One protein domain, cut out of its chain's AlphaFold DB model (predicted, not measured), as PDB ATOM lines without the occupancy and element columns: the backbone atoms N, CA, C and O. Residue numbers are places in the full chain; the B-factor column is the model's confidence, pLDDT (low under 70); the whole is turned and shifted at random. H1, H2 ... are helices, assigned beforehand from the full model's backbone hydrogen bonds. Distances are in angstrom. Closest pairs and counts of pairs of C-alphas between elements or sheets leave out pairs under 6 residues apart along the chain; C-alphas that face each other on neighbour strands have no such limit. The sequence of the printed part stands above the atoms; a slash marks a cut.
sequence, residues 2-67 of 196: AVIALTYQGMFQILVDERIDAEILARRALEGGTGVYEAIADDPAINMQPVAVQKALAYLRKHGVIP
ATOM      1  N   ALA A   2     133.554 150.132 124.675       57.53
ATOM      2  CA  ALA A   2     132.349 150.182 123.849       57.53
ATOM      3  C   ALA A   2     131.513 151.414 124.218       57.53
ATOM      4  O   ALA A   2     131.258 151.662 125.395       57.53
ATOM      5  N   VAL A   3     131.119 152.191 123.210       58.91
ATOM      6  CA  VAL A   3     130.215 153.332 123.370       58.91
ATOM      7  C   VAL A   3     128.789 152.797 123.293       58.91
ATOM      8  O   VAL A   3     128.410 152.196 122.292       58.91
ATOM      9  N   ILE A   4     128.013 152.993 124.357       69.19
ATOM     10  CA  ILE A   4     126.589 152.654 124.391       69.19
ATOM     11  C   ILE A   4     125.811 153.926 124.066       69.19
ATOM     12  O   ILE A   4     125.919 154.921 124.780       69.19
ATOM     13  N   ALA A   5     125.033 153.892 122.987       69.88
ATOM     14  CA  ALA A   5     124.087 154.947 122.660       69.88
ATOM     15  C   ALA A   5     122.731 154.617 123.303       69.88
ATOM     16  O   ALA A   5     122.085 153.642 122.922       69.88
ATOM     17  N   LEU A   6     122.309 155.418 124.286       61.22
ATOM     18  CA  LEU A   6     120.929 155.420 124.773       61.22
ATOM     19  C   LEU A   6     120.139 156.478 124.003       61.22
ATOM     20  O   LEU A   6     120.376 157.675 124.159       61.22
ATOM     21  N   THR A   7     119.167 156.034 123.213       74.38
ATOM     22  CA  THR A   7     118.163 156.924 122.627       74.38
ATOM     23  C   THR A   7     116.990 157.013 123.592       74.38
ATOM     24  O   THR A   7     116.211 156.072 123.721       74.38
ATOM     25  N   TYR A   8     116.866 158.138 124.295       55.41
ATOM     26  CA  TYR A   8     115.679 158.427 125.092       55.41
ATOM     27  C   TYR A   8     114.510 158.756 124.156       55.41
ATOM     28  O   TYR A   8     114.565 159.734 123.413       55.41
ATOM     29  N   GLN A   9     113.454 157.943 124.190       64.69
ATOM     30  CA  GLN A   9     112.169 158.293 123.591       64.69
ATOM     31  C   GLN A   9     111.265 158.827 124.703       64.69
ATOM     32  O   GLN A   9     110.903 158.093 125.621       64.69
ATOM     33  N   GLY A  10     110.941 160.121 124.648       56.09
ATOM     34  CA  GLY A  10     109.995 160.728 125.581       56.09
ATOM     35  C   GLY A  10     108.616 160.084 125.441       56.09
ATOM     36  O   GLY A  10     108.113 159.933 124.328       56.09
ATOM     37  N   MET A  11     108.007 159.703 126.564       60.19
ATOM     38  CA  MET A  11     106.620 159.238 126.595       60.19
ATOM     39  C   MET A  11     105.694 160.449 126.474       60.19
ATOM     40  O   MET A  11     105.339 161.075 127.471       60.19
ATOM     41  N   PHE A  12     105.330 160.802 125.245       66.31
ATOM     42  CA  PHE A  12     104.221 161.716 124.995       66.31
ATOM     43  C   PHE A  12     102.926 160.911 124.927       66.31
ATOM     44  O   PHE A  12     102.906 159.800 124.395       66.31
ATOM     45  N   GLN A  13     101.844 161.466 125.473       68.69
ATOM     46  CA  GLN A  13     100.524 160.871 125.301       68.69
ATOM     47  C   GLN A  13     100.172 160.870 123.813       68.69
ATOM     48  O   GLN A  13     100.293 161.888 123.130       68.69
ATOM     49  N   ILE A  14      99.774 159.705 123.310       75.56
ATOM     50  CA  ILE A  14      99.350 159.541 121.924       75.56
ATOM     51  C   ILE A  14      97.902 160.013 121.842       75.56
ATOM     52  O   ILE A  14      97.019 159.387 122.423       75.56
ATOM     53  N   LEU A  15      97.670 161.108 121.121       80.06
ATOM     54  CA  LEU A  15      96.336 161.622 120.826       80.06
ATOM     55  C   LEU A  15      96.070 161.446 119.332       80.06
ATOM     56  O   LEU A  15      96.871 161.866 118.496       80.06
ATOM     57  N   VAL A  16      94.973 160.771 119.007       82.06
ATOM     58  CA  VAL A  16      94.547 160.484 117.635       82.06
ATOM     59  C   VAL A  16      93.116 160.977 117.479       82.06
ATOM     60  O   VAL A  16      92.277 160.681 118.325       82.06
ATOM     61  N   ASP A  17      92.865 161.720 116.404       86.81
ATOM     62  CA  ASP A  17      91.543 162.196 115.997       86.81
ATOM     63  C   ASP A  17      91.223 161.618 114.616       86.81
ATOM     64  O   ASP A  17      92.021 161.746 113.689       86.81
ATOM     65  N   GLU A  18      90.069 160.971 114.494       87.19
ATOM     66  CA  GLU A  18      89.560 160.400 113.249       87.19
ATOM     67  C   GLU A  18      88.087 160.789 113.109       87.19
ATOM     68  O   GLU A  18      87.333 160.769 114.084       87.19
ATOM     69  N   ARG A  19      87.649 161.100 111.885       87.75
ATOM     70  CA  ARG A  19      86.289 161.593 111.613       87.75
ATOM     71  C   ARG A  19      85.722 161.058 110.302       87.75
ATOM     72  O   ARG A  19      86.464 160.639 109.418       87.75
ATOM     73  N   ILE A  20      84.398 161.126 110.160       84.94
ATOM     74  CA  ILE A  20      83.677 160.783 108.925       84.94
ATOM     75  C   ILE A  20      82.959 162.035 108.409       84.94
ATOM     76  O   ILE A  20      81.823 162.313 108.789       84.94
ATOM     77  N   ASP A  21      83.609 162.789 107.520       85.25
ATOM     78  CA  ASP A  21      83.067 164.061 107.009       85.25
ATOM     79  C   ASP A  21      81.735 163.893 106.260       85.25
ATOM     80  O   ASP A  21      80.870 164.769 106.317       85.25
ATOM     81  N   ALA A  22      81.539 162.752 105.592       82.06
ATOM     82  CA  ALA A  22      80.294 162.438 104.893       82.06
ATOM     83  C   ALA A  22      79.091 162.349 105.851       82.06
ATOM     84  O   ALA A  22      78.043 162.932 105.564       82.06
ATOM     85  N   GLU A  23      79.248 161.684 107.001       81.00
ATOM     86  CA  GLU A  23      78.184 161.578 108.008       81.00
ATOM     87  C   GLU A  23      77.925 162.937 108.662       81.00
ATOM     88  O   GLU A  23      76.772 163.332 108.824       81.00
ATOM     89  N   ILE A  24      78.980 163.703 108.963       82.88
ATOM     90  CA  ILE A  24      78.853 165.056 109.528       82.88
ATOM     91  C   ILE A  24      78.029 165.951 108.594       82.88
ATOM     92  O   ILE A  24      77.129 166.667 109.039       82.88
ATOM     93  N   LEU A  25      78.294 165.893 107.287       82.94
ATOM     94  CA  LEU A  25      77.558 166.666 106.289       82.94
ATOM     95  C   LEU A  25      76.099 166.201 106.175       82.94
ATOM     96  O   LEU A  25      75.197 167.042 106.132       82.94
ATOM     97  N   ALA A  26      75.855 164.889 106.189       77.94
ATOM     98  CA  ALA A  26      74.506 164.325 106.176       77.94
ATOM     99  C   ALA A  26      73.692 164.758 107.409       77.94
ATOM    100  O   ALA A  26      72.557 165.216 107.276       77.94
ATOM    101  N   ARG A  27      74.288 164.710 108.607       81.56
ATOM    102  CA  ARG A  27      73.661 165.169 109.858       81.56
ATOM    103  C   ARG A  27      73.406 166.661 109.847       81.56
ATOM    104  O   ARG A  27      72.321 167.102 110.210       81.56
ATOM    105  N   ARG A  28      74.368 167.449 109.367       81.62
ATOM    106  CA  ARG A  28      74.213 168.897 109.218       81.62
ATOM    107  C   ARG A  28      73.029 169.260 108.325       81.62
ATOM    108  O   ARG A  28      72.298 170.191 108.654       81.62
ATOM    109  N   ALA A  29      72.825 168.529 107.230       79.31
ATOM    110  CA  ALA A  29      71.684 168.738 106.343       79.31
ATOM    111  C   ALA A  29      70.336 168.411 107.016       79.31
ATOM    112  O   ALA A  29      69.344 169.076 106.727       79.31
ATOM    113  N   LEU A  30      70.300 167.422 107.916       76.25
ATOM    114  CA  LEU A  30      69.086 166.995 108.623       76.25
ATOM    115  C   LEU A  30      68.761 167.852 109.859       76.25
ATOM    116  O   LEU A  30      67.601 168.168 110.103       76.25
ATOM    117  N   GLU A  31      69.772 168.217 110.646       81.81
ATOM    118  CA  GLU A  31      69.612 168.815 111.981       81.81
ATOM    119  C   GLU A  31      69.827 170.341 111.985       81.81
ATOM    120  O   GLU A  31      69.480 171.014 112.954       81.81
ATOM    121  N   GLY A  32      70.404 170.916 110.921       71.31
ATOM    122  CA  GLY A  32      70.649 172.361 110.790       71.31
ATOM    123  C   GLY A  32      71.788 172.922 111.660       71.31
ATOM    124  O   GLY A  32      72.062 174.120 111.600       71.31
ATOM    125  N   GLY A  33      72.456 172.079 112.457       82.38
ATOM    126  CA  GLY A  33      73.589 172.430 113.322       82.38
ATOM    127  C   GLY A  33      74.965 172.184 112.689       82.38
ATOM    128  O   GLY A  33      75.147 172.274 111.477       82.38
ATOM    129  N   THR A  34      75.966 171.867 113.515       81.00
ATOM    130  CA  THR A  34      77.303 171.467 113.037       81.00
ATOM    131  C   THR A  34      77.320 170.045 112.470       81.00
ATOM    132  O   THR A  34      78.135 169.773 111.594       81.00
ATOM    133  N   GLY A  35      76.420 169.166 112.935       76.38
ATOM    134  CA  GLY A  35      76.367 167.747 112.555       76.38
ATOM    135  C   GLY A  35      77.499 166.900 113.151       76.38
ATOM    136  O   GLY A  35      77.672 165.749 112.766       76.38
ATOM    137  N   VAL A  36      78.288 167.476 114.064       82.56
ATOM    138  CA  VAL A  36      79.466 166.840 114.659       82.56
ATOM    139  C   VAL A  36      79.066 166.143 115.956       82.56
ATOM    140  O   VAL A  36      78.581 166.790 116.883       82.56
ATOM    141  N   TYR A  37      79.299 164.831 116.011       80.25
ATOM    142  CA  TYR A  37      79.164 164.011 117.211       80.25
ATOM    143  C   TYR A  37      80.551 163.515 117.621       80.25
ATOM    144  O   TYR A  37      81.216 162.826 116.849       80.25
ATOM    145  N   GLU A  38      80.984 163.874 118.828       84.81
ATOM    146  CA  GLU A  38      82.319 163.558 119.348       84.81
ATOM    147  C   GLU A  38      82.237 162.527 120.472       84.81
ATOM    148  O   GLU A  38      81.349 162.569 121.326       84.81
ATOM    149  N   ALA A  39      83.199 161.608 120.485       85.06
ATOM    150  CA  ALA A  39      83.400 160.661 121.568       85.06
ATOM    151  C   ALA A  39      84.898 160.536 121.852       85.06
ATOM    152  O   ALA A  39      85.692 160.328 120.937       85.06
ATOM    153  N   ILE A  40      85.271 160.640 123.127       85.38
ATOM    154  CA  ILE A  40      86.652 160.480 123.589       85.38
ATOM    155  C   ILE A  40      86.758 159.116 124.267       85.38
ATOM    156  O   ILE A  40      85.941 158.779 125.124       85.38
ATOM    157  N   ALA A  41      87.749 158.324 123.861       81.50
ATOM    158  CA  ALA A  41      88.017 157.010 124.428       81.50
ATOM    159  C   ALA A  41      89.483 156.914 124.850       81.50
ATOM    160  O   ALA A  41      90.379 156.951 124.007       81.50
ATOM    161  N   ASP A  42      89.707 156.732 126.149       81.75
ATOM    162  CA  ASP A  42      91.040 156.549 126.712       81.75
ATOM    163  C   ASP A  42      91.382 155.060 126.812       81.75
ATOM    164  O   ASP A  42      90.600 154.253 127.322       81.75
ATOM    165  N   ASP A  43      92.569 154.681 126.332       79.25
ATOM    166  CA  ASP A  43      93.115 153.339 126.519       79.25
ATOM    167  C   ASP A  43      94.597 153.401 126.916       79.25
ATOM    168  O   ASP A  43      95.461 153.585 126.053       79.25
ATOM    169  N   PRO A  44      94.914 153.223 128.211       76.94
ATOM    170  CA  PRO A  44      96.287 153.290 128.695       76.94
ATOM    171  C   PRO A  44      97.154 152.105 128.239       76.94
ATOM    172  O   PRO A  44      98.368 152.150 128.422       76.94
ATOM    173  N   ALA A  45      96.572 151.046 127.656       77.31
ATOM    174  CA  ALA A  45      97.320 149.891 127.162       77.31
ATOM    175  C   ALA A  45      97.916 150.107 125.759       77.31
ATOM    176  O   ALA A  45      98.760 149.320 125.325       77.31
ATOM    177  N   ILE A  46      97.503 151.156 125.038       76.62
ATOM    178  CA  ILE A  46      97.966 151.429 123.674       76.62
ATOM    179  C   ILE A  46      99.131 152.412 123.714       76.62
ATOM    180  O   ILE A  46      98.968 153.600 123.968       76.62
ATOM    181  N   ASN A  47     100.322 151.908 123.405       76.31
ATOM    182  CA  ASN A  47     101.568 152.676 123.398       76.31
ATOM    183  C   ASN A  47     102.123 152.929 121.985       76.31
ATOM    184  O   ASN A  47     103.231 153.444 121.846       76.31
ATOM    185  N   MET A  48     101.373 152.576 120.934       75.88
ATOM    186  CA  MET A  48     101.782 152.769 119.544       75.88
ATOM    187  C   MET A  48     100.696 153.474 118.725       75.88
ATOM    188  O   MET A  48      99.551 153.025 118.650       75.88
ATOM    189  N   GLN A  49     101.082 154.565 118.058       78.31
ATOM    190  CA  GLN A  49     100.193 155.382 117.231       78.31
ATOM    191  C   GLN A  49      99.416 154.594 116.160       78.31
ATOM    192  O   GLN A  49      98.208 154.800 116.063       78.31
ATOM    193  N   PRO A  50     100.015 153.662 115.385       78.81
ATOM    194  CA  PRO A  50      99.247 152.926 114.378       78.81
ATOM    195  C   PRO A  50      98.134 152.048 114.974       78.81
ATOM    196  O   PRO A  50      97.094 151.888 114.341       78.81
ATOM    197  N   VAL A  51      98.293 151.520 116.196       79.75
ATOM    198  CA  VAL A  51      97.215 150.767 116.877       79.75
ATOM    199  C   VAL A  51      96.124 151.706 117.377       79.75
ATOM    200  O   VAL A  51      94.947 151.371 117.266       79.75
ATOM    201  N   ALA A  52      96.487 152.898 117.860       79.81
ATOM    202  CA  ALA A  52      95.513 153.920 118.238       79.81
ATOM    203  C   ALA A  52      94.644 154.346 117.037       79.81
ATOM    204  O   ALA A  52      93.422 154.379 117.159       79.81
ATOM    205  N   VAL A  53      95.249 154.555 115.859       82.38
ATOM    206  CA  VAL A  53      94.528 154.841 114.601       82.38
ATOM    207  C   VAL A  53      93.596 153.693 114.215       82.38
ATOM    208  O   VAL A  53      92.415 153.910 113.957       82.38
ATOM    209  N   GLN A  54      94.079 152.447 114.223       82.31
ATOM    210  CA  GLN A  54      93.232 151.291 113.905       82.31
ATOM    211  C   GLN A  54      92.045 151.157 114.862       82.31
ATOM    212  O   GLN A  54      90.941 150.820 114.431       82.31
ATOM    213  N   LYS A  55      92.251 151.447 116.149       82.50
ATOM    214  CA  LYS A  55      91.180 151.434 117.143       82.50
ATOM    215  C   LYS A  55      90.180 152.567 116.922       82.50
ATOM    216  O   LYS A  55      88.981 152.305 116.965       82.50
ATOM    217  N   ALA A  56      90.642 153.784 116.639       83.19
ATOM    218  CA  ALA A  56      89.776 154.912 116.297       83.19
ATOM    219  C   ALA A  56      88.913 154.596 115.060       83.19
ATOM    220  O   ALA A  56      87.691 154.725 115.106       83.19
ATOM    221  N   LEU A  57      89.513 154.033 114.005       83.62
ATOM    222  CA  LEU A  57      88.784 153.561 112.824       83.62
ATOM    223  C   LEU A  57      87.793 152.433 113.150       83.62
ATOM    224  O   LEU A  57      86.703 152.390 112.584       83.62
ATOM    225  N   ALA A  58      88.133 151.516 114.059       82.75
ATOM    226  CA  ALA A  58      87.212 150.470 114.501       82.75
ATOM    227  C   ALA A  58      86.009 151.047 115.269       82.75
ATOM    228  O   ALA A  58      84.879 150.607 115.050       82.75
ATOM    229  N   TYR A  59      86.227 152.058 116.117       83.06
ATOM    230  CA  TYR A  59      85.142 152.790 116.771       83.06
ATOM    231  C   TYR A  59      84.261 153.512 115.758       83.06
ATOM    232  O   TYR A  59      83.041 153.375 115.825       83.06
ATOM    233  N   LEU A  60      84.853 154.199 114.780       84.81
ATOM    234  CA  LEU A  60      84.115 154.860 113.706       84.81
ATOM    235  C   LEU A  60      83.311 153.874 112.853       84.81
ATOM    236  O   LEU A  60      82.164 154.142 112.524       84.81
ATOM    237  N   ARG A  61      83.848 152.693 112.547       78.50
ATOM    238  CA  ARG A  61      83.083 151.657 111.834       78.50
ATOM    239  C   ARG A  61      81.883 151.157 112.630       78.50
ATOM    240  O   ARG A  61      80.872 150.800 112.041       78.50
ATOM    241  N   LYS A  62      82.001 151.091 113.957       76.75
ATOM    242  CA  LYS A  62      80.953 150.548 114.828       76.75
ATOM    243  C   LYS A  62      79.901 151.584 115.231       76.75
ATOM    244  O   LYS A  62      78.746 151.228 115.429       76.75
ATOM    245  N   HIS A  63      80.312 152.835 115.410       79.38
ATOM    246  CA  HIS A  63      79.497 153.890 116.019       79.38
ATOM    247  C   HIS A  63      79.452 155.183 115.201       79.38
ATOM    248  O   HIS A  63      78.692 156.082 115.542       79.38
ATOM    249  N   GLY A  64      80.251 155.293 114.142       73.38
ATOM    250  CA  GLY A  64      80.361 156.500 113.326       73.38
ATOM    251  C   GLY A  64      79.218 156.694 112.335       73.38
ATOM    252  O   GLY A  64      79.178 157.735 111.694       73.38
ATOM    253  N   VAL A  65      78.291 155.738 112.218       78.06
ATOM    254  CA  VAL A  65      77.063 155.888 111.428       78.06
ATOM    255  C   VAL A  65      75.870 155.689 112.350       78.06
ATOM    256  O   VAL A  65      75.723 154.636 112.971       78.06
ATOM    257  N   ILE A  66      75.016 156.706 112.461       76.31
ATOM    258  CA  ILE A  66      73.810 156.617 113.288       76.31
ATOM    259  C   ILE A  66      72.684 156.020 112.426       76.31
ATOM    260  O   ILE A  66      72.286 156.635 111.431       76.31
ATOM    261  N   PRO A  67      72.129 154.847 112.779       74.50
ATOM    262  CA  PRO A  67      71.092 154.219 111.978       74.50
ATOM    263  C   PRO A  67      69.842 155.076 111.841       74.50
ATOM    264  O   PRO A  67      69.380 155.692 112.801       74.50
TER     265      PRO A  67
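AT A GLANCE: This is residues 2 to 67 of the 196 residues of an uncharacterized protein of Corynebacteriales bacterium (UniProt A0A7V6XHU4). There is little regular structure here: a thin strung-out arm, residues 2 to 10, sticks out from a loose body in which an unnamed stretch leads to H1, a long link folds back, and H2 follows. The arm makes much of the length. The printed part has 66 residues, 26 of them in two named helices, H1 then H2, with no named strand; the class is all helix. It is extended, with a radius of gyration of the C-alphas of 17.8 A and spans of 67 by 19 by 17 A.

IN THESE COORDINATES: Start at C-alpha 2, (132.349, 150.182, 123.849). At C-alpha 21, (83.067, 164.061, 107.009), H1 begins and runs to residue 31, 15.1 A. H2, residues 49 to 63, covers 20.8 A and ends at C-alpha 63, (79.497, 153.890, 116.019).

HOW THE PARTS SIT: H1 and H2 are apart, with no C-alpha of one within 8 A of the other. Look along the backbones of H1 and H2: every O i to N i+4 pair is within hydrogen-bond range.

THE WHOLE: The C-alphas of Ala 2 and Leu 30, the two farthest apart, are 67.2 A apart. The printed part has no cut. The link from H1 to H2, 17 residues, is long. In this model pLDDT is under 70 at residues 2 to 6 and 8 to 13.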